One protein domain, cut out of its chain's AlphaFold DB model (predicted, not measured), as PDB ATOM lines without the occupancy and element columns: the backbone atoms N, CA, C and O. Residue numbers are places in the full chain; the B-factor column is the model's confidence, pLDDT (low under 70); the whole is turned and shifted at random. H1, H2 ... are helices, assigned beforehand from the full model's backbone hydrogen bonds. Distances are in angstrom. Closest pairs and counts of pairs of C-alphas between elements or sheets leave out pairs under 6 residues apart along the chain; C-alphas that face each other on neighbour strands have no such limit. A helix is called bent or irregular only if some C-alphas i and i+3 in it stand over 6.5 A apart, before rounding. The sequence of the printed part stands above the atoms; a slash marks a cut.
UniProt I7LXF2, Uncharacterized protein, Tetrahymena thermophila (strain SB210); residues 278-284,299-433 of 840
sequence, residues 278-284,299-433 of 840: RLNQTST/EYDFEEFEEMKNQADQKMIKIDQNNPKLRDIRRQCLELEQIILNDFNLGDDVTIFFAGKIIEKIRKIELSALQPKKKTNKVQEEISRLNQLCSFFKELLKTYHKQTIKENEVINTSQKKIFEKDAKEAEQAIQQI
ATOM      1  N   ARG A 278     151.853 105.603 141.725       62.91
ATOM      2  CA  ARG A 278     152.516 106.826 141.297       62.91
ATOM      3  C   ARG A 278     151.518 107.974 141.253       62.91
ATOM      4  O   ARG A 278     151.744 108.927 141.982       62.91
ATOM      5  N   LEU A 279     150.469 107.968 140.435       56.06
ATOM      6  CA  LEU A 279     149.520 109.094 140.358       56.06
ATOM      7  C   LEU A 279     148.942 109.500 141.731       56.06
ATOM      8  O   LEU A 279     148.821 110.699 141.988       56.06
ATOM      9  N   ASN A 280     148.721 108.545 142.634       52.09
ATOM     10  CA  ASN A 280     148.210 108.760 143.990       52.09
ATOM     11  C   ASN A 280     149.137 109.622 144.870       52.09
ATOM     12  O   ASN A 280     148.641 110.433 145.642       52.09
ATOM     13  N   GLN A 281     150.464 109.539 144.724       55.44
ATOM     14  CA  GLN A 281     151.414 110.413 145.446       55.44
ATOM     15  C   GLN A 281     151.348 111.901 145.023       55.44
ATOM     16  O   GLN A 281     152.144 112.704 145.489       55.44
ATOM     17  N   THR A 282     150.475 112.290 144.084       49.19
ATOM     18  CA  THR A 282     150.483 113.653 143.508       49.19
ATOM     19  C   THR A 282     149.468 114.609 144.144       49.19
ATOM     20  O   THR A 282     149.689 115.818 144.073       49.19
ATOM     21  N   SER A 283     148.354 114.118 144.707       47.12
ATOM     22  CA  SER A 283     147.240 114.981 145.145       47.12
ATOM     23  C   SER A 283     147.315 115.426 146.607       47.12
ATOM     24  O   SER A 283     147.099 116.606 146.854       47.12
ATOM     25  N   THR A 284     147.670 114.555 147.557       44.44
ATOM     26  CA  THR A 284     147.630 114.855 149.008       44.44
ATOM     27  C   THR A 284     148.393 116.123 149.397       44.44
ATOM     28  O   THR A 284     147.823 117.021 150.013       44.44
ATOM     29  N   GLU A 299     138.081 143.399 148.821       44.62
ATOM     30  CA  GLU A 299     137.899 144.855 148.707       44.62
ATOM     31  C   GLU A 299     137.369 145.186 147.308       44.62
ATOM     32  O   GLU A 299     138.035 144.947 146.294       44.62
ATOM     33  N   TYR A 300     136.147 145.709 147.249       53.97
ATOM     34  CA  TYR A 300     135.587 146.321 146.051       53.97
ATOM     35  C   TYR A 300     134.570 147.382 146.457       53.97
ATOM     36  O   TYR A 300     133.739 147.134 147.328       53.97
ATOM     37  N   ASP A 301     134.628 148.541 145.811       54.06
ATOM     38  CA  ASP A 301     133.610 149.570 145.977       54.06
ATOM     39  C   ASP A 301     132.318 149.121 145.271       54.06
ATOM     40  O   ASP A 301     132.322 148.753 144.091       54.06
ATOM     41  N   PHE A 302     131.223 149.083 146.024       61.59
ATOM     42  CA  PHE A 302     129.911 148.610 145.577       61.59
ATOM     43  C   PHE A 302     128.844 149.718 145.590       61.59
ATOM     44  O   PHE A 302     127.681 149.420 145.306       61.59
ATOM     45  N   GLU A 303     129.188 150.965 145.932       70.38
ATOM     46  CA  GLU A 303     128.198 152.017 146.211       70.38
ATOM     47  C   GLU A 303     127.370 152.397 144.969       70.38
ATOM     48  O   GLU A 303     126.139 152.436 145.036       70.38
ATOM     49  N   GLU A 304     128.007 152.528 143.799       63.03
ATOM     50  CA  GLU A 304     127.335 152.826 142.517       63.03
ATOM     51  C   GLU A 304     126.254 151.779 142.148       63.03
ATOM     52  O   GLU A 304     125.199 152.105 141.597       63.03
ATOM     53  N   PHE A 305     126.467 150.506 142.505       61.00
ATOM     54  CA  PHE A 305     125.536 149.412 142.196       61.00
ATOM     55  C   PHE A 305     124.384 149.278 143.207       61.00
ATOM     56  O   PHE A 305     123.296 148.822 142.838       61.00
ATOM     57  N   GLU A 306     124.588 149.690 144.464       66.38
ATOM     58  CA  GLU A 306     123.521 149.778 145.472       66.38
ATOM     59  C   GLU A 306     122.440 150.772 145.030       66.38
ATOM     60  O   GLU A 306     121.247 150.466 145.105       66.38
ATOM     61  N   GLU A 307     122.830 151.941 144.508       71.12
ATOM     62  CA  GLU A 307     121.868 152.965 144.095       71.12
ATOM     63  C   GLU A 307     120.961 152.468 142.956       71.12
ATOM     64  O   GLU A 307     119.732 152.568 143.041       71.12
ATOM     65  N   MET A 308     121.542 151.829 141.931       60.50
ATOM     66  CA  MET A 308     120.789 151.228 140.822       60.50
ATOM     67  C   MET A 308     119.757 150.195 141.301       60.50
ATOM     68  O   MET A 308     118.620 150.183 140.815       60.50
ATOM     69  N   LYS A 309     120.128 149.346 142.270       67.19
ATOM     70  CA  LYS A 309     119.222 148.359 142.878       67.19
ATOM     71  C   LYS A 309     118.089 149.051 143.638       67.19
ATOM     72  O   LYS A 309     116.915 148.778 143.381       67.19
ATOM     73  N   ASN A 310     118.427 149.990 144.520       72.50
ATOM     74  CA  ASN A 310     117.465 150.702 145.359       72.50
ATOM     75  C   ASN A 310     116.432 151.472 144.515       72.50
ATOM     76  O   ASN A 310     115.233 151.442 144.810       72.50
ATOM     77  N   GLN A 311     116.850 152.072 143.394       71.81
ATOM     78  CA  GLN A 311     115.934 152.698 142.438       71.81
ATOM     79  C   GLN A 311     114.984 151.710 141.729       71.81
ATOM     80  O   GLN A 311     113.911 152.129 141.282       71.81
ATOM     81  N   ALA A 312     115.350 150.433 141.574       64.81
ATOM     82  CA  ALA A 312     114.494 149.402 140.981       64.81
ATOM     83  C   ALA A 312     113.484 148.851 142.002       64.81
ATOM     84  O   ALA A 312     112.278 148.834 141.732       64.81
ATOM     85  N   ASP A 313     113.947 148.499 143.205       70.00
ATOM     86  CA  ASP A 313     113.101 147.959 144.275       70.00
ATOM     87  C   ASP A 313     112.027 148.968 144.719       70.00
ATOM     88  O   ASP A 313     110.846 148.618 144.832       70.00
ATOM     89  N   GLN A 314     112.374 150.257 144.844       76.12
ATOM     90  CA  GLN A 314     111.400 151.318 145.140       76.12
ATOM     91  C   GLN A 314     110.305 151.470 144.067       76.12
ATOM     92  O   GLN A 314     109.172 151.839 144.396       76.12
ATOM     93  N   LYS A 315     110.611 151.200 142.788       69.75
ATOM     94  CA  LYS A 315     109.617 151.232 141.697       69.75
ATOM     95  C   LYS A 315     108.680 150.023 141.781       69.75
ATOM     96  O   LYS A 315     107.476 150.190 141.609       69.75
ATOM     97  N   MET A 316     109.202 148.844 142.120       64.69
ATOM     98  CA  MET A 316     108.404 147.623 142.296       64.69
ATOM     99  C   MET A 316     107.452 147.704 143.500       64.69
ATOM    100  O   MET A 316     106.263 147.403 143.368       64.69
ATOM    101  N   ILE A 317     107.935 148.173 144.658       73.00
ATOM    102  CA  ILE A 317     107.142 148.279 145.900       73.00
ATOM    103  C   ILE A 317     105.885 149.149 145.709       73.00
ATOM    104  O   ILE A 317     104.811 148.798 146.199       73.00
ATOM    105  N   LYS A 318     105.985 150.251 144.953       72.06
ATOM    106  CA  LYS A 318     104.875 151.198 144.729       72.06
ATOM    107  C   LYS A 318     103.747 150.659 143.832       72.06
ATOM    108  O   LYS A 318     102.667 151.243 143.817       72.06
ATOM    109  N   ILE A 319     103.967 149.569 143.091       63.34
ATOM    110  CA  ILE A 319     103.005 149.043 142.101       63.34
ATOM    111  C   ILE A 319     102.246 147.811 142.632       63.34
ATOM    112  O   ILE A 319     101.061 147.628 142.347       63.34
ATOM    113  N   ASP A 320     102.902 147.000 143.462       64.44
ATOM    114  CA  ASP A 320     102.396 145.728 144.007       64.44
ATOM    115  C   ASP A 320     101.158 145.885 144.924       64.44
ATOM    116  O   ASP A 320     100.273 145.023 145.014       64.44
ATOM    117  N   GLN A 321     101.040 147.044 145.578       73.25
ATOM    118  CA  GLN A 321      99.983 147.314 146.554       73.25
ATOM    119  C   GLN A 321      98.563 147.278 145.958       73.25
ATOM    120  O   GLN A 321      97.630 146.943 146.684       73.25
ATOM    121  N   ASN A 322      98.378 147.517 144.653       78.62
ATOM    122  CA  ASN A 322      97.047 147.729 144.058       78.62
ATOM    123  C   ASN A 322      96.541 146.622 143.107       78.62
ATOM    124  O   ASN A 322      95.444 146.756 142.564       78.62
ATOM    125  N   ASN A 323      97.281 145.526 142.882       83.62
ATOM    126  CA  ASN A 323      96.865 144.483 141.928       83.62
ATOM    127  C   ASN A 323      97.095 143.047 142.451       83.62
ATOM    128  O   ASN A 323      98.218 142.543 142.385       83.62
ATOM    129  N   PRO A 324      96.037 142.326 142.879       85.12
ATOM    130  CA  PRO A 324      96.154 140.957 143.393       85.12
ATOM    131  C   PRO A 324      96.797 139.944 142.433       85.12
ATOM    132  O   PRO A 324      97.396 138.977 142.895       85.12
ATOM    133  N   LYS A 325      96.712 140.150 141.109       83.00
ATOM    134  CA  LYS A 325      97.354 139.254 140.129       83.00
ATOM    135  C   LYS A 325      98.862 139.474 140.027       83.00
ATOM    136  O   LYS A 325      99.580 138.528 139.729       83.00
ATOM    137  N   LEU A 326      99.341 140.696 140.280       84.62
ATOM    138  CA  LEU A 326     100.779 140.970 140.339       84.62
ATOM    139  C   LEU A 326     101.396 140.378 141.607       84.62
ATOM    140  O   LEU A 326     102.456 139.778 141.507       84.62
ATOM    141  N   ARG A 327     100.689 140.426 142.744       87.12
ATOM    142  CA  ARG A 327     101.127 139.782 143.994       87.12
ATOM    143  C   ARG A 327     101.354 138.274 143.838       87.12
ATOM    144  O   ARG A 327     102.342 137.754 144.340       87.12
ATOM    145  N   ASP A 328     100.466 137.569 143.130       91.12
ATOM    146  CA  ASP A 328     100.617 136.126 142.866       91.12
ATOM    147  C   ASP A 328     101.822 135.817 141.961       91.12
ATOM    148  O   ASP A 328     102.619 134.933 142.270       91.12
ATOM    149  N   ILE A 329     102.002 136.599 140.890       91.50
ATOM    150  CA  ILE A 329     103.176 136.515 140.004       91.50
ATOM    151  C   ILE A 329     104.461 136.784 140.797       91.50
ATOM    152  O   ILE A 329     105.393 135.988 140.734       91.50
ATOM    153  N   ARG A 330     104.495 137.866 141.585       90.19
ATOM    154  CA  ARG A 330     105.644 138.254 142.409       90.19
ATOM    155  C   ARG A 330     105.985 137.187 143.442       90.19
ATOM    156  O   ARG A 330     107.154 136.869 143.611       90.19
ATOM    157  N   ARG A 331     104.982 136.590 144.090       93.75
ATOM    158  CA  ARG A 331     105.175 135.452 144.999       93.75
ATOM    159  C   ARG A 331     105.871 134.289 144.291       93.75
ATOM    160  O   ARG A 331     106.875 133.814 144.799       93.75
ATOM    161  N   GLN A 332     105.399 133.877 143.114       94.94
ATOM    162  CA  GLN A 332     106.014 132.774 142.360       94.94
ATOM    163  C   GLN A 332     107.430 133.124 141.859       94.94
ATOM    164  O   GLN A 332     108.307 132.264 141.805       94.94
ATOM    165  N   CYS A 333     107.685 134.396 141.536       94.00
ATOM    166  CA  CYS A 333     109.027 134.905 141.247       94.00
ATOM    167  C   CYS A 333     109.953 134.839 142.476       94.00
ATOM    168  O   CYS A 333     111.081 134.373 142.350       94.00
ATOM    169  N   LEU A 334     109.474 135.224 143.662       91.88
ATOM    170  CA  LEU A 334     110.218 135.115 144.923       91.88
ATOM    171  C   LEU A 334     110.434 133.654 145.350       91.88
ATOM    172  O   LEU A 334     111.496 133.333 145.870       91.88
ATOM    173  N   GLU A 335     109.477 132.758 145.101       94.75
ATOM    174  CA  GLU A 335     109.629 131.309 145.304       94.75
ATOM    175  C   GLU A 335     110.738 130.738 144.400       94.75
ATOM    176  O   GLU A 335     111.571 129.963 144.870       94.75
ATOM    177  N   LEU A 336     110.822 131.173 143.134       94.94
ATOM    178  CA  LEU A 336     111.931 130.822 142.236       94.94
ATOM    179  C   LEU A 336     113.277 131.389 142.698       94.94
ATOM    180  O   LEU A 336     114.276 130.672 142.654       94.94
ATOM    181  N   GLU A 337     113.327 132.643 143.153       93.31
ATOM    182  CA  GLU A 337     114.555 133.206 143.726       93.31
ATOM    183  C   GLU A 337     114.971 132.423 144.975       93.31
ATOM    184  O   GLU A 337     116.113 131.988 145.055       93.31
ATOM    185  N   GLN A 338     114.057 132.114 145.896       92.50
ATOM    186  CA  GLN A 338     114.358 131.282 147.065       92.50
ATOM    187  C   GLN A 338     114.843 129.873 146.691       92.50
ATOM    188  O   GLN A 338     115.739 129.356 147.354       92.50
ATOM    189  N   ILE A 339     114.347 129.261 145.612       92.62
ATOM    190  CA  ILE A 339     114.935 128.017 145.091       92.62
ATOM    191  C   ILE A 339     116.393 128.261 144.666       92.62
ATOM    192  O   ILE A 339     117.277 127.538 145.110       92.62
ATOM    193  N   ILE A 340     116.688 129.304 143.884       91.44
ATOM    194  CA  ILE A 340     118.064 129.621 143.449       91.44
ATOM    195  C   ILE A 340     119.015 129.831 144.641       91.44
ATOM    196  O   ILE A 340     120.152 129.367 144.598       91.44
ATOM    197  N   LEU A 341     118.548 130.503 145.696       87.94
ATOM    198  CA  LEU A 341     119.351 130.868 146.868       87.94
ATOM    199  C   LEU A 341     119.611 129.688 147.818       87.94
ATOM    200  O   LEU A 341     120.687 129.613 148.400       87.94
ATOM    201  N   ASN A 342     118.642 128.779 147.982       89.12
ATOM    202  CA  ASN A 342     118.727 127.688 148.962       89.12
ATOM    203  C   ASN A 342     119.180 126.342 148.359       89.12
ATOM    204  O   ASN A 342     119.757 125.524 149.071       89.12
ATOM    205  N   ASP A 343     118.926 126.085 147.068       91.25
ATOM    206  CA  ASP A 343     119.201 124.781 146.436       91.25
ATOM    207  C   ASP A 343     120.545 124.682 145.694       91.25
ATOM    208  O   ASP A 343     120.913 123.578 145.267       91.25
ATOM    209  N   PHE A 344     121.264 125.793 145.497       90.56
ATOM    210  CA  PHE A 344     122.443 125.853 144.626       90.56
ATOM    211  C   PHE A 344     123.659 126.511 145.285       90.56
ATOM    212  O   PHE A 344     123.552 127.493 146.012       90.56
ATOM    213  N   ASN A 345     124.853 126.004 144.963       87.69
ATOM    214  CA  ASN A 345     126.111 126.583 145.423       87.69
ATOM    215  C   ASN A 345     126.540 127.740 144.508       87.69
ATOM    216  O   ASN A 345     127.235 127.540 143.512       87.69
ATOM    217  N   LEU A 346     126.163 128.970 144.864       86.06
ATOM    218  CA  LEU A 346     126.525 130.162 144.090       86.06
ATOM    219  C   LEU A 346     128.049 130.412 143.998       86.06
ATOM    220  O   LEU A 346     128.478 131.193 143.154       86.06
ATOM    221  N   GLY A 347     128.879 129.734 144.803       81.38
ATOM    222  CA  GLY A 347     130.342 129.776 144.709       81.38
ATOM    223  C   GLY A 347     130.969 128.829 143.669       81.38
ATOM    224  O   GLY A 347     132.187 128.883 143.454       81.38
ATOM    225  N   ASP A 348     130.191 127.948 143.021       87.12
ATOM    226  CA  ASP A 348     130.722 126.986 142.040       87.12
ATOM    227  C   ASP A 348     131.096 127.619 140.676       87.12
ATOM    228  O   ASP A 348     131.132 128.839 140.503       87.12
ATOM    229  N   ASP A 349     131.583 126.810 139.735       82.25
ATOM    230  CA  ASP A 349     132.186 127.266 138.471       82.25
ATOM    231  C   ASP A 349     131.143 127.659 137.400       82.25
ATOM    232  O   ASP A 349     131.508 128.225 136.372       82.25
ATOM    233  N   VAL A 350     129.864 127.335 137.594       91.81
ATOM    234  CA  VAL A 350     128.815 127.414 136.558       91.81
ATOM    235  C   VAL A 350     127.528 128.044 137.092       91.81
ATOM    236  O   VAL A 350     126.894 128.843 136.397       91.81
ATOM    237  N   THR A 351     127.150 127.715 138.326       92.69
ATOM    238  CA  THR A 351     125.888 128.121 138.952       92.69
ATOM    239  C   THR A 351     125.706 129.629 139.005       92.69
ATOM    240  O   THR A 351     124.606 130.086 138.715       92.69
ATOM    241  N   ILE A 352     126.742 130.420 139.311       91.00
ATOM    242  CA  ILE A 352     126.591 131.882 139.438       91.00
ATOM    243  C   ILE A 352     126.071 132.535 138.147       91.00
ATOM    244  O   ILE A 352     125.233 133.437 138.188       91.00
ATOM    245  N   PHE A 353     126.489 132.020 136.987       93.19
ATOM    246  CA  PHE A 353     126.022 132.497 135.689       93.19
ATOM    247  C   PHE A 353     124.605 132.014 135.385       93.19
ATOM    248  O   PHE A 353     123.780 132.809 134.942       93.19
ATOM    249  N   PHE A 354     124.293 130.743 135.667       94.81
ATOM    250  CA  PHE A 354     122.929 130.225 135.531       94.81
ATOM    251  C   PHE A 354     121.951 131.024 136.405       94.81
ATOM    252  O   PHE A 354     120.997 131.601 135.886       94.81
ATOM    253  N   ALA A 355     122.235 131.134 137.706       93.50
ATOM    254  CA  ALA A 355     121.476 131.910 138.678       93.50
ATOM    255  C   ALA A 355     121.265 133.352 138.197       93.50
ATOM    256  O   ALA A 355     120.125 133.802 138.110       93.50
ATOM    257  N   GLY A 356     122.337 134.041 137.787       91.94
ATOM    258  CA  GLY A 356     122.255 135.406 137.272       91.94
ATOM    259  C   GLY A 356     121.337 135.550 136.054       91.94
ATOM    260  O   GLY A 356     120.495 136.445 136.035       91.94
ATOM    261  N   LYS A 357     121.420 134.645 135.067       94.69
ATOM    262  CA  LYS A 357     120.543 134.669 133.875       94.69
ATOM    263  C   LYS A 357     119.078 134.370 134.232       94.69
ATOM    264  O   LYS A 357     118.182 134.956 133.623       94.69
ATOM    265  N   ILE A 358     118.813 133.492 135.208       95.69
ATOM    266  CA  ILE A 358     117.445 133.203 135.673       95.69
ATOM    267  C   ILE A 358     116.875 134.391 136.464       95.69
ATOM    268  O   ILE A 358     115.754 134.800 136.182       95.69
ATOM    269  N   ILE A 359     117.638 134.997 137.380       93.19
ATOM    270  CA  ILE A 359     117.247 136.201 138.144       93.19
ATOM    271  C   ILE A 359     116.947 137.370 137.190       93.19
ATOM    272  O   ILE A 359     115.882 137.983 137.254       93.19
ATOM    273  N   GLU A 360     117.832 137.622 136.225       92.75
ATOM    274  CA  GLU A 360     117.639 138.607 135.153       92.75
ATOM    275  C   GLU A 360     116.332 138.359 134.370       92.75
ATOM    276  O   GLU A 360     115.571 139.288 134.075       92.75
ATOM    277  N   LYS A 361     116.021 137.092 134.069       95.25
ATOM    278  CA  LYS A 361     114.764 136.702 133.420       95.25
ATOM    279  C   LYS A 361     113.552 136.863 134.343       95.25
ATOM    280  O   LYS A 361     112.513 137.301 133.855       95.25
ATOM    281  N   ILE A 362     113.667 136.573 135.639       94.56
ATOM    282  CA  ILE A 362     112.614 136.792 136.644       94.56
ATOM    283  C   ILE A 362     112.240 138.279 136.692       94.56
ATOM    284  O   ILE A 362     111.071 138.607 136.490       94.56
ATOM    285  N   ARG A 363     113.216 139.190 136.809       90.94
ATOM    286  CA  ARG A 363     112.957 140.645 136.785       90.94
ATOM    287  C   ARG A 363     112.325 141.103 135.465       90.94
ATOM    288  O   ARG A 363     111.379 141.891 135.466       90.94
ATOM    289  N   LYS A 364     112.757 140.551 134.324       92.00
ATOM    290  CA  LYS A 364     112.110 140.786 133.016       92.00
ATOM    291  C   LYS A 364     110.670 140.256 132.955       92.00
ATOM    292  O   LYS A 364     109.818 140.901 132.341       92.00
ATOM    293  N   ILE A 365     110.368 139.122 133.592       93.31
ATOM    294  CA  ILE A 365     109.006 138.583 133.703       93.31
ATOM    295  C   ILE A 365     108.137 139.518 134.554       93.31
ATOM    296  O   ILE A 365     107.086 139.938 134.063       93.31
ATOM    297  N   GLU A 366     108.587 139.905 135.751       90.69
ATOM    298  CA  GLU A 366     107.890 140.845 136.640       90.69
ATOM    299  C   GLU A 366     107.554 142.160 135.919       90.69
ATOM    300  O   GLU A 366     106.380 142.516 135.792       90.69
ATOM    301  N   LEU A 367     108.558 142.832 135.344       89.12
ATOM    302  CA  LEU A 367     108.385 144.079 134.587       89.12
ATOM    303  C   LEU A 367     107.432 143.912 133.390       89.12
ATOM    304  O   LEU A 367     106.662 144.819 133.070       89.12
ATOM    305  N   SER A 368     107.436 142.746 132.736       90.38
ATOM    306  CA  SER A 368     106.514 142.455 131.631       90.38
ATOM    307  C   SER A 368     105.070 142.202 132.082       90.38
ATOM    308  O   SER A 368     104.148 142.430 131.300       90.38
ATOM    309  N   ALA A 369     104.856 141.760 133.327       89.94
ATOM    310  CA  ALA A 369     103.528 141.580 133.910       89.94
ATOM    311  C   ALA A 369     102.861 142.920 134.258       89.94
ATOM    312  O   ALA A 369     101.635 143.022 134.211       89.94
ATOM    313  N   LEU A 370     103.657 143.965 134.532       86.38
ATOM    314  CA  LEU A 370     103.163 145.333 134.739       86.38
ATOM    315  C   LEU A 370     102.531 145.933 133.468       86.38
ATOM    316  O   LEU A 370     101.740 146.873 133.551       86.38
ATOM    317  N   GLN A 371     102.869 145.415 132.281       87.69
ATOM    318  CA  GLN A 371     102.365 145.945 131.017       87.69
ATOM    319  C   GLN A 371     100.934 145.448 130.735       87.69
ATOM    320  O   GLN A 371     100.739 144.248 130.517       87.69
ATOM    321  N   PRO A 372      99.926 146.336 130.587       82.44
ATOM    322  CA  PRO A 372      98.509 145.954 130.489       82.44
ATOM    323  C   PRO A 372      98.121 145.180 129.211       82.44
ATOM    324  O   PRO A 372      96.953 144.858 129.012       82.44
ATOM    325  N   LYS A 373      99.084 144.885 128.327       80.12
ATOM    326  CA  LYS A 373      98.897 144.125 127.081       80.12
ATOM    327  C   LYS A 373      99.347 142.657 127.176       80.12
ATOM    328  O   LYS A 373      98.990 141.877 126.292       80.12
ATOM    329  N   LYS A 374     100.120 142.248 128.194       81.62
ATOM    330  CA  LYS A 374     100.612 140.862 128.317       81.62
ATOM    331  C   LYS A 374      99.571 139.986 129.028       81.62
ATOM    332  O   LYS A 374      99.069 140.333 130.091       81.62
ATOM    333  N   LYS A 375      99.220 138.835 128.439       87.00
ATOM    334  CA  LYS A 375      98.256 137.889 129.036       87.00
ATOM    335  C   LYS A 375      98.889 137.165 130.230       87.00
ATOM    336  O   LYS A 375      99.942 136.557 130.059       87.00
ATOM    337  N   THR A 376      98.211 137.157 131.381       88.06
ATOM    338  CA  THR A 376      98.654 136.506 132.633       88.06
ATOM    339  C   THR A 376      99.129 135.065 132.430       88.06
ATOM    340  O   THR A 376     100.197 134.711 132.916       88.06
ATOM    341  N   ASN A 377      98.403 134.267 131.639       91.12
ATOM    342  CA  ASN A 377      98.753 132.874 131.351       91.12
ATOM    343  C   ASN A 377     100.180 132.732 130.792       91.12
ATOM    344  O   ASN A 377     100.914 131.867 131.246       91.12
ATOM    345  N   LYS A 378     100.622 133.636 129.901       93.50
ATOM    346  CA  LYS A 378     101.987 133.598 129.346       93.50
ATOM    347  C   LYS A 378     103.067 133.853 130.397       93.50
ATOM    348  O   LYS A 378     104.154 133.305 130.300       93.50
ATOM    349  N   VAL A 379     102.771 134.681 131.399       93.50
ATOM    350  CA  VAL A 379     103.683 134.920 132.527       93.50
ATOM    351  C   VAL A 379     103.789 133.665 133.399       93.50
ATOM    352  O   VAL A 379     104.893 133.267 133.753       93.50
ATOM    353  N   GLN A 380     102.668 132.993 133.671       93.44
ATOM    354  CA  GLN A 380     102.642 131.728 134.416       93.44
ATOM    355  C   GLN A 380     103.309 130.575 133.633       93.44
ATOM    356  O   GLN A 380     104.022 129.765 134.221       93.44
ATOM    357  N   GLU A 381     103.154 130.533 132.305       95.38
ATOM    358  CA  GLU A 381     103.875 129.621 131.400       95.38
ATOM    359  C   GLU A 381     105.400 129.854 131.457       95.38
ATOM    360  O   GLU A 381     106.161 128.894 131.590       95.38
ATOM    361  N   GLU A 382     105.859 131.113 131.416       96.19
ATOM    362  CA  GLU A 382     107.284 131.459 131.551       96.19
ATOM    363  C   GLU A 382     107.848 131.079 132.934       96.19
ATOM    364  O   GLU A 382     108.910 130.464 133.002       96.19
ATOM    365  N   ILE A 383     107.127 131.363 134.026       96.06
ATOM    366  CA  ILE A 383     107.510 130.978 135.401       96.06
ATOM    367  C   ILE A 383     107.604 129.452 135.548       96.06
ATOM    368  O   ILE A 383     108.588 128.934 136.079       96.06
ATOM    369  N   SER A 384     106.624 128.711 135.021       96.19
ATOM    370  CA  SER A 384     106.619 127.242 135.047       96.19
ATOM    371  C   SER A 384     107.807 126.648 134.273       96.19
ATOM    372  O   SER A 384     108.476 125.740 134.775       96.19
ATOM    373  N   ARG A 385     108.154 127.218 133.104       96.38
ATOM    374  CA  ARG A 385     109.376 126.862 132.355       96.38
ATOM    375  C   ARG A 385     110.640 127.102 133.185       96.38
ATOM    376  O   ARG A 385     111.527 126.253 133.154       96.38
ATOM    377  N   LEU A 386     110.743 128.215 133.917       97.00
ATOM    378  CA  LEU A 386     111.910 128.478 134.769       97.00
ATOM    379  C   LEU A 386     112.031 127.460 135.909       97.00
ATOM    380  O   LEU A 386     113.119 126.933 136.113       97.00
ATOM    381  N   ASN A 387     110.933 127.102 136.580       96.12
ATOM    382  CA  ASN A 387     110.960 126.103 137.659       96.12
ATOM    383  C   ASN A 387     111.447 124.724 137.165       96.12
ATOM    384  O   ASN A 387     112.334 124.097 137.753       96.12
ATOM    385  N   GLN A 388     110.919 124.280 136.020       96.12
ATOM    386  CA  GLN A 388     111.363 123.051 135.355       96.12
ATOM    387  C   GLN A 388     112.847 123.119 134.963       96.12
ATOM    388  O   GLN A 388     113.575 122.140 135.131       96.12
ATOM    389  N   LEU A 389     113.315 124.275 134.483       95.94
ATOM    390  CA  LEU A 389     114.702 124.470 134.074       95.94
ATOM    391  C   LEU A 389     115.676 124.481 135.260       95.94
ATOM    392  O   LEU A 389     116.738 123.871 135.159       95.94
ATOM    393  N   CYS A 390     115.320 125.107 136.386       96.06
ATOM    394  CA  CYS A 390     116.105 125.039 137.621       96.06
ATOM    395  C   CYS A 390     116.179 123.595 138.136       96.06
ATOM    396  O   CYS A 390     117.268 123.094 138.411       96.06
ATOM    397  N   SER A 391     115.045 122.887 138.163       94.75
ATOM    398  CA  SER A 391     114.988 121.470 138.546       94.75
ATOM    399  C   SER A 391     115.895 120.593 137.667       94.75
ATOM    400  O   SER A 391     116.654 119.771 138.176       94.75
ATOM    401  N   PHE A 392     115.878 120.801 136.345       95.62
ATOM    402  CA  PHE A 392     116.727 120.066 135.403       95.62
ATOM    403  C   PHE A 392     118.215 120.436 135.527       95.62
ATOM    404  O   PHE A 392     119.071 119.550 135.506       95.62
ATOM    405  N   PHE A 393     118.538 121.720 135.729       95.19
ATOM    406  CA  PHE A 393     119.908 122.162 135.998       95.19
ATOM    407  C   PHE A 393     120.468 121.529 137.277       95.19
ATOM    408  O   PHE A 393     121.609 121.076 137.262       95.19
ATOM    409  N   LYS A 394     119.668 121.394 138.344       94.06
ATOM    410  CA  LYS A 394     120.076 120.746 139.605       94.06
ATOM    411  C   LYS A 394     120.530 119.294 139.394       94.06
ATOM    412  O   LYS A 394     121.566 118.894 139.926       94.06
ATOM    413  N   GLU A 395     119.822 118.511 138.575       94.38
ATOM    414  CA  GLU A 395     120.211 117.123 138.263       94.38
ATOM    415  C   GLU A 395     121.401 117.022 137.294       94.38
ATOM    416  O   GLU A 395     122.254 116.138 137.445       94.38
ATOM    417  N   LEU A 396     121.526 117.952 136.340       92.88
ATOM    418  CA  LEU A 396     122.719 118.057 135.493       92.88
ATOM    419  C   LEU A 396     123.959 118.443 136.304       92.88
ATOM    420  O   LEU A 396     125.002 117.816 136.142       92.88
ATOM    421  N   LEU A 397     123.844 119.408 137.218       89.88
ATOM    422  CA  LEU A 397     124.922 119.872 138.089       89.88
ATOM    423  C   LEU A 397     125.374 118.763 139.050       89.88
ATOM    424  O   LEU A 397     126.567 118.482 139.144       89.88
ATOM    425  N   LYS A 398     124.433 118.029 139.668       90.44
ATOM    426  CA  LYS A 398     124.727 116.787 140.411       90.44
ATOM    427  C   LYS A 398     125.480 115.771 139.555       90.44
ATOM    428  O   LYS A 398     126.421 115.144 140.037       90.44
ATOM    429  N   THR A 399     125.091 115.596 138.292       90.56
ATOM    430  CA  THR A 399     125.742 114.653 137.368       90.56
ATOM    431  C   THR A 399     127.149 115.116 136.983       90.56
ATOM    432  O   THR A 399     128.084 114.319 137.041       90.56
ATOM    433  N   TYR A 400     127.327 116.401 136.675       88.19
ATOM    434  CA  TYR A 400     128.613 117.027 136.365       88.19
ATOM    435  C   TYR A 400     129.576 116.981 137.553       88.19
ATOM    436  O   TYR A 400     130.729 116.574 137.397       88.19
ATOM    437  N   HIS A 401     129.109 117.311 138.761       85.81
ATOM    438  CA  HIS A 401     129.898 117.140 139.976       85.81
ATOM    439  C   HIS A 401     130.207 115.669 140.226       85.81
ATOM    440  O   HIS A 401     131.362 115.353 140.456       85.81
ATOM    441  N   LYS A 402     129.257 114.739 140.084       87.31
ATOM    442  CA  LYS A 402     129.525 113.298 140.239       87.31
ATOM    443  C   LYS A 402     130.524 112.758 139.210       87.31
ATOM    444  O   LYS A 402     131.250 111.823 139.526       87.31
ATOM    445  N   GLN A 403     130.597 113.326 138.006       82.81
ATOM    446  CA  GLN A 403     131.636 113.006 137.019       82.81
ATOM    447  C   GLN A 403     132.986 113.641 137.388       82.81
ATOM    448  O   GLN A 403     133.988 112.939 137.427       82.81
ATOM    449  N   THR A 404     133.012 114.933 137.725       76.94
ATOM    450  CA  THR A 404     134.225 115.684 138.106       76.94
ATOM    451  C   THR A 404     134.857 115.143 139.389       76.94
ATOM    452  O   THR A 404     136.067 114.951 139.458       76.94
ATOM    453  N   ILE A 405     134.027 114.841 140.387       74.88
ATOM    454  CA  ILE A 405     134.408 114.158 141.621       74.88
ATOM    455  C   ILE A 405     134.916 112.768 141.266       74.88
ATOM    456  O   ILE A 405     136.029 112.470 141.659       74.88
ATOM    457  N   LYS A 406     134.235 111.972 140.425       75.88
ATOM    458  CA  LYS A 406     134.784 110.683 139.957       75.88
ATOM    459  C   LYS A 406     136.128 110.796 139.237       75.88
ATOM    460  O   LYS A 406     136.942 109.888 139.357       75.88
ATOM    461  N   GLU A 407     136.396 111.873 138.504       66.25
ATOM    462  CA  GLU A 407     137.707 112.084 137.874       66.25
ATOM    463  C   GLU A 407     138.822 112.339 138.902       66.25
ATOM    464  O   GLU A 407     139.968 111.973 138.644       66.25
ATOM    465  N   ASN A 408     138.483 112.915 140.060       60.25
ATOM    466  CA  ASN A 408     139.389 113.120 141.192       60.25
ATOM    467  C   ASN A 408     139.407 111.900 142.142       60.25
ATOM    468  O   ASN A 408     140.447 111.538 142.669       60.25
ATOM    469  N   GLU A 409     138.294 111.188 142.314       57.16
ATOM    470  CA  GLU A 409     138.181 109.935 143.069       57.16
ATOM    471  C   GLU A 409     138.832 108.763 142.331       57.16
ATOM    472  O   GLU A 409     139.232 107.809 142.978       57.16
ATOM    473  N   VAL A 410     139.004 108.789 141.010       54.62
ATOM    474  CA  VAL A 410     139.876 107.812 140.329       54.62
ATOM    475  C   VAL A 410     141.361 108.066 140.650       54.62
ATOM    476  O   VAL A 410     142.183 107.184 140.434       54.62
ATOM    477  N   ILE A 411     141.698 109.220 141.239       49.62
ATOM    478  CA  ILE A 411     143.016 109.518 141.822       49.62
ATOM    479  C   ILE A 411     143.002 109.220 143.342       49.62
ATOM    480  O   ILE A 411     143.918 108.588 143.861       49.62
ATOM    481  N   ASN A 412     141.928 109.571 144.060       46.06
ATOM    482  CA  ASN A 412     141.893 109.504 145.530       46.06
ATOM    483  C   ASN A 412     141.230 108.226 146.118       46.06
ATOM    484  O   ASN A 412     141.495 107.862 147.259       46.06
ATOM    485  N   THR A 413     140.426 107.453 145.375       42.81
ATOM    486  CA  THR A 413     139.875 106.148 145.842       42.81
ATOM    487  C   THR A 413     140.970 105.096 145.947       42.81
ATOM    488  O   THR A 413     140.880 104.179 146.759       42.81
ATOM    489  N   SER A 414     142.020 105.215 145.141       45.59
ATOM    490  CA  SER A 414     143.152 104.296 145.199       45.59
ATOM    491  C   SER A 414     144.118 104.657 146.332       45.59
ATOM    492  O   SER A 414     144.693 103.748 146.919       45.59
ATOM    493  N   GLN A 415     144.160 105.924 146.773       41.62
ATOM    494  CA  GLN A 415     144.646 106.278 148.118       41.62
ATOM    495  C   GLN A 415     143.729 105.699 149.200       41.62
ATOM    496  O   GLN A 415     144.213 105.083 150.141       41.62
ATOM    497  N   LYS A 416     142.401 105.818 149.059       45.84
ATOM    498  CA  LYS A 416     141.453 105.252 150.031       45.84
ATOM    499  C   LYS A 416     141.629 103.739 150.195       45.84
ATOM    500  O   LYS A 416     141.549 103.257 151.310       45.84
ATOM    501  N   LYS A 417     141.930 102.995 149.126       55.34
ATOM    502  CA  LYS A 417     142.272 101.560 149.192       55.34
ATOM    503  C   LYS A 417     143.613 101.275 149.869       55.34
ATOM    504  O   LYS A 417     143.742 100.210 150.458       55.34
ATOM    505  N   ILE A 418     144.579 102.190 149.769       47.50
ATOM    506  CA  ILE A 418     145.840 102.129 150.518       47.50
ATOM    507  C   ILE A 418     145.528 102.356 152.005       47.50
ATOM    508  O   ILE A 418     145.708 101.437 152.787       47.50
ATOM    509  N   PHE A 419     144.852 103.445 152.384       44.38
ATOM    510  CA  PHE A 419     144.412 103.660 153.772       44.38
ATOM    511  C   PHE A 419     143.492 102.541 154.319       44.38
ATOM    512  O   PHE A 419     143.644 102.131 155.462       44.38
ATOM    513  N   GLU A 420     142.574 101.981 153.521       57.94
ATOM    514  CA  GLU A 420     141.724 100.827 153.887       57.94
ATOM    515  C   GLU A 420     142.490  99.486 153.941       57.94
ATOM    516  O   GLU A 420     141.925  98.491 154.413       57.94
ATOM    517  N   LYS A 421     143.720  99.422 153.421       64.31
ATOM    518  CA  LYS A 421     144.653  98.295 153.561       64.31
ATOM    519  C   LYS A 421     145.522  98.515 154.795       64.31
ATOM    520  O   LYS A 421     145.529  97.665 155.676       64.31
ATOM    521  N   ASP A 422     146.168  99.667 154.889       48.47
ATOM    522  CA  ASP A 422     147.100 100.016 155.958       48.47
ATOM    523  C   ASP A 422     146.382 100.062 157.317       48.47
ATOM    524  O   ASP A 422     146.895  99.541 158.301       48.47
ATOM    525  N   ALA A 423     145.131 100.540 157.369       52.00
ATOM    526  CA  ALA A 423     144.294 100.450 158.569       52.00
ATOM    527  C   ALA A 423     143.951  99.000 158.965       52.00
ATOM    528  O   ALA A 423     143.815  98.719 160.152       52.00
ATOM    529  N   LYS A 424     143.841  98.065 158.009       73.19
ATOM    530  CA  LYS A 424     143.634  96.631 158.306       73.19
ATOM    531  C   LYS A 424     144.923  95.943 158.733       73.19
ATOM    532  O   LYS A 424     144.873  95.060 159.579       73.19
ATOM    533  N   GLU A 425     146.062  96.337 158.175       63.44
ATOM    534  CA  GLU A 425     147.377  95.852 158.603       63.44
ATOM    535  C   GLU A 425     147.708  96.377 160.012       63.44
ATOM    536  O   GLU A 425     148.156  95.605 160.857       63.44
ATOM    537  N   ALA A 426     147.353  97.628 160.326       50.44
ATOM    538  CA  ALA A 426     147.401  98.181 161.679       50.44
ATOM    539  C   ALA A 426     146.413  97.491 162.640       50.44
ATOM    540  O   ALA A 426     146.787  97.152 163.761       50.44
ATOM    541  N   GLU A 427     145.173  97.216 162.220       67.06
ATOM    542  CA  GLU A 427     144.205  96.465 163.035       67.06
ATOM    543  C   GLU A 427     144.712  95.041 163.341       67.06
ATOM    544  O   GLU A 427     144.627  94.586 164.483       67.06
ATOM    545  N   GLN A 428     145.312  94.364 162.357       80.00
ATOM    546  CA  GLN A 428     145.956  93.059 162.535       80.00
ATOM    547  C   GLN A 428     147.166  93.139 163.476       80.00
ATOM    548  O   GLN A 428     147.288  92.299 164.367       80.00
ATOM    549  N   ALA A 429     148.013  94.165 163.351       57.94
ATOM    550  CA  ALA A 429     149.131  94.395 164.266       57.94
ATOM    551  C   ALA A 429     148.649  94.629 165.710       57.94
ATOM    552  O   ALA A 429     149.167  94.012 166.638       57.94
ATOM    553  N   ILE A 430     147.596  95.427 165.916       61.12
ATOM    554  CA  ILE A 430     146.982  95.652 167.236       61.12
ATOM    555  C   ILE A 430     146.394  94.352 167.808       61.12
ATOM    556  O   ILE A 430     146.525  94.095 169.006       61.12
ATOM    557  N   GLN A 431     145.762  93.510 166.982       82.06
ATOM    558  CA  GLN A 431     145.282  92.188 167.408       82.06
ATOM    559  C   GLN A 431     146.448  91.254 167.784       82.06
ATOM    560  O   GLN A 431     146.360  90.543 168.786       82.06
ATOM    561  N   GLN A 432     147.556  91.292 167.039       78.62
ATOM    562  CA  GLN A 432     148.757  90.504 167.322       78.62
ATOM    563  C   GLN A 432     149.468  90.961 168.606       78.62
ATOM    564  O   GLN A 432     149.818  90.113 169.423       78.62
ATOM    565  N   ILE A 433     149.601  92.271 168.836       65.69
ATOM    566  CA  ILE A 433     150.153  92.837 170.079       65.69
ATOM    567  C   ILE A 433     149.279  92.436 171.272       65.69
ATOM    568  O   ILE A 433     149.795  91.892 172.242       65.69
TER     569      ILE A 433
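This is residues 278 to 284 and 299 to 433 of the 840 residues of an uncharacterized protein of Tetrahymena thermophila (strain SB210) (UniProt I7LXF2). One very long helix, H4, forms a small up-and-down bundle of three helices with H2 and H3 through its first part, then runs on far beyond the bundle as an arm that kinks near residue 409. H1 makes a V with H2, meeting it near the first residues of H2, and residues 299 to 311 stick out at the open end of that V. The 142 printed residues include four named helices, in the order H1, H2, H3, H4, and no named strand; the class is all helix. The whole is extended, with a radius of gyration of the C-alphas of 24.8 A and spans of 82 by 39 by 28 A, its length made largely by the arm of H4.

H4, residues 376 to 433, measures 77.2 A from first to last C-alpha, from C-alpha 376 at (98.654, 136.506, 132.633) to C-alpha 433 at (150.153, 92.837, 170.079). It has a kink of 55 degrees near residue 409; it is neither bent nor irregular, but only just: C-alphas 411 and 414 are 6.2 A apart. H3, residues 351 to 369, measures 26.6 A, and H2, residues 324 to 343, measures 28.3 A. H1, residues 303 to 320, measures 26.6 A and begins with C-alpha 303 at (128.198, 152.017, 146.211).

H2, H3 and H4 form a bundle, up and down, each running against the one before it. H4 touches H3 with residues 376 to 386 alone, the closest C-alphas being those of Ile 365 and Val 379, 6.6 A apart, at a shallow tilt of 19 degrees, opposite ways; the two are a helical hairpin. H4 touches H2 with residues 379 to 394 alone, the closest C-alphas being those of Leu 336 and Asn 387, 6.6 A apart, at a shallow tilt of 18 degrees, the same way. H2 and H3, also a helical hairpin, touch at a shallow tilt of 2 degrees, opposite ways, the closest C-alphas being those of Cys 333 and Ile 362, 6.1 A apart. H1 and H2 are close but not clearly touching: their closest C-alphas, of Asp 320 and Arg 327, are 6.1 A apart, and they run opposite ways at a steep tilt of 40 degrees. H1 is apart from H4 and only just apart from H3, at 8.5 A. In H2 and H3 every O i to N i+4 pair is within hydrogen-bond range; in H1 it is 10 of 14, in H4 50 of 54.

The C-alphas of Lys 373 and Ile 433, the two farthest apart, are 84.3 A apart. Residues 285 to 298 are not printed, and C-alphas 284 and 299 are 31.5 A apart across that cut. No link between named helices is long. The mean pLDDT of the printed part is 78.3; 44 residues are under 70, among them 278 to 284 and 407 to 423.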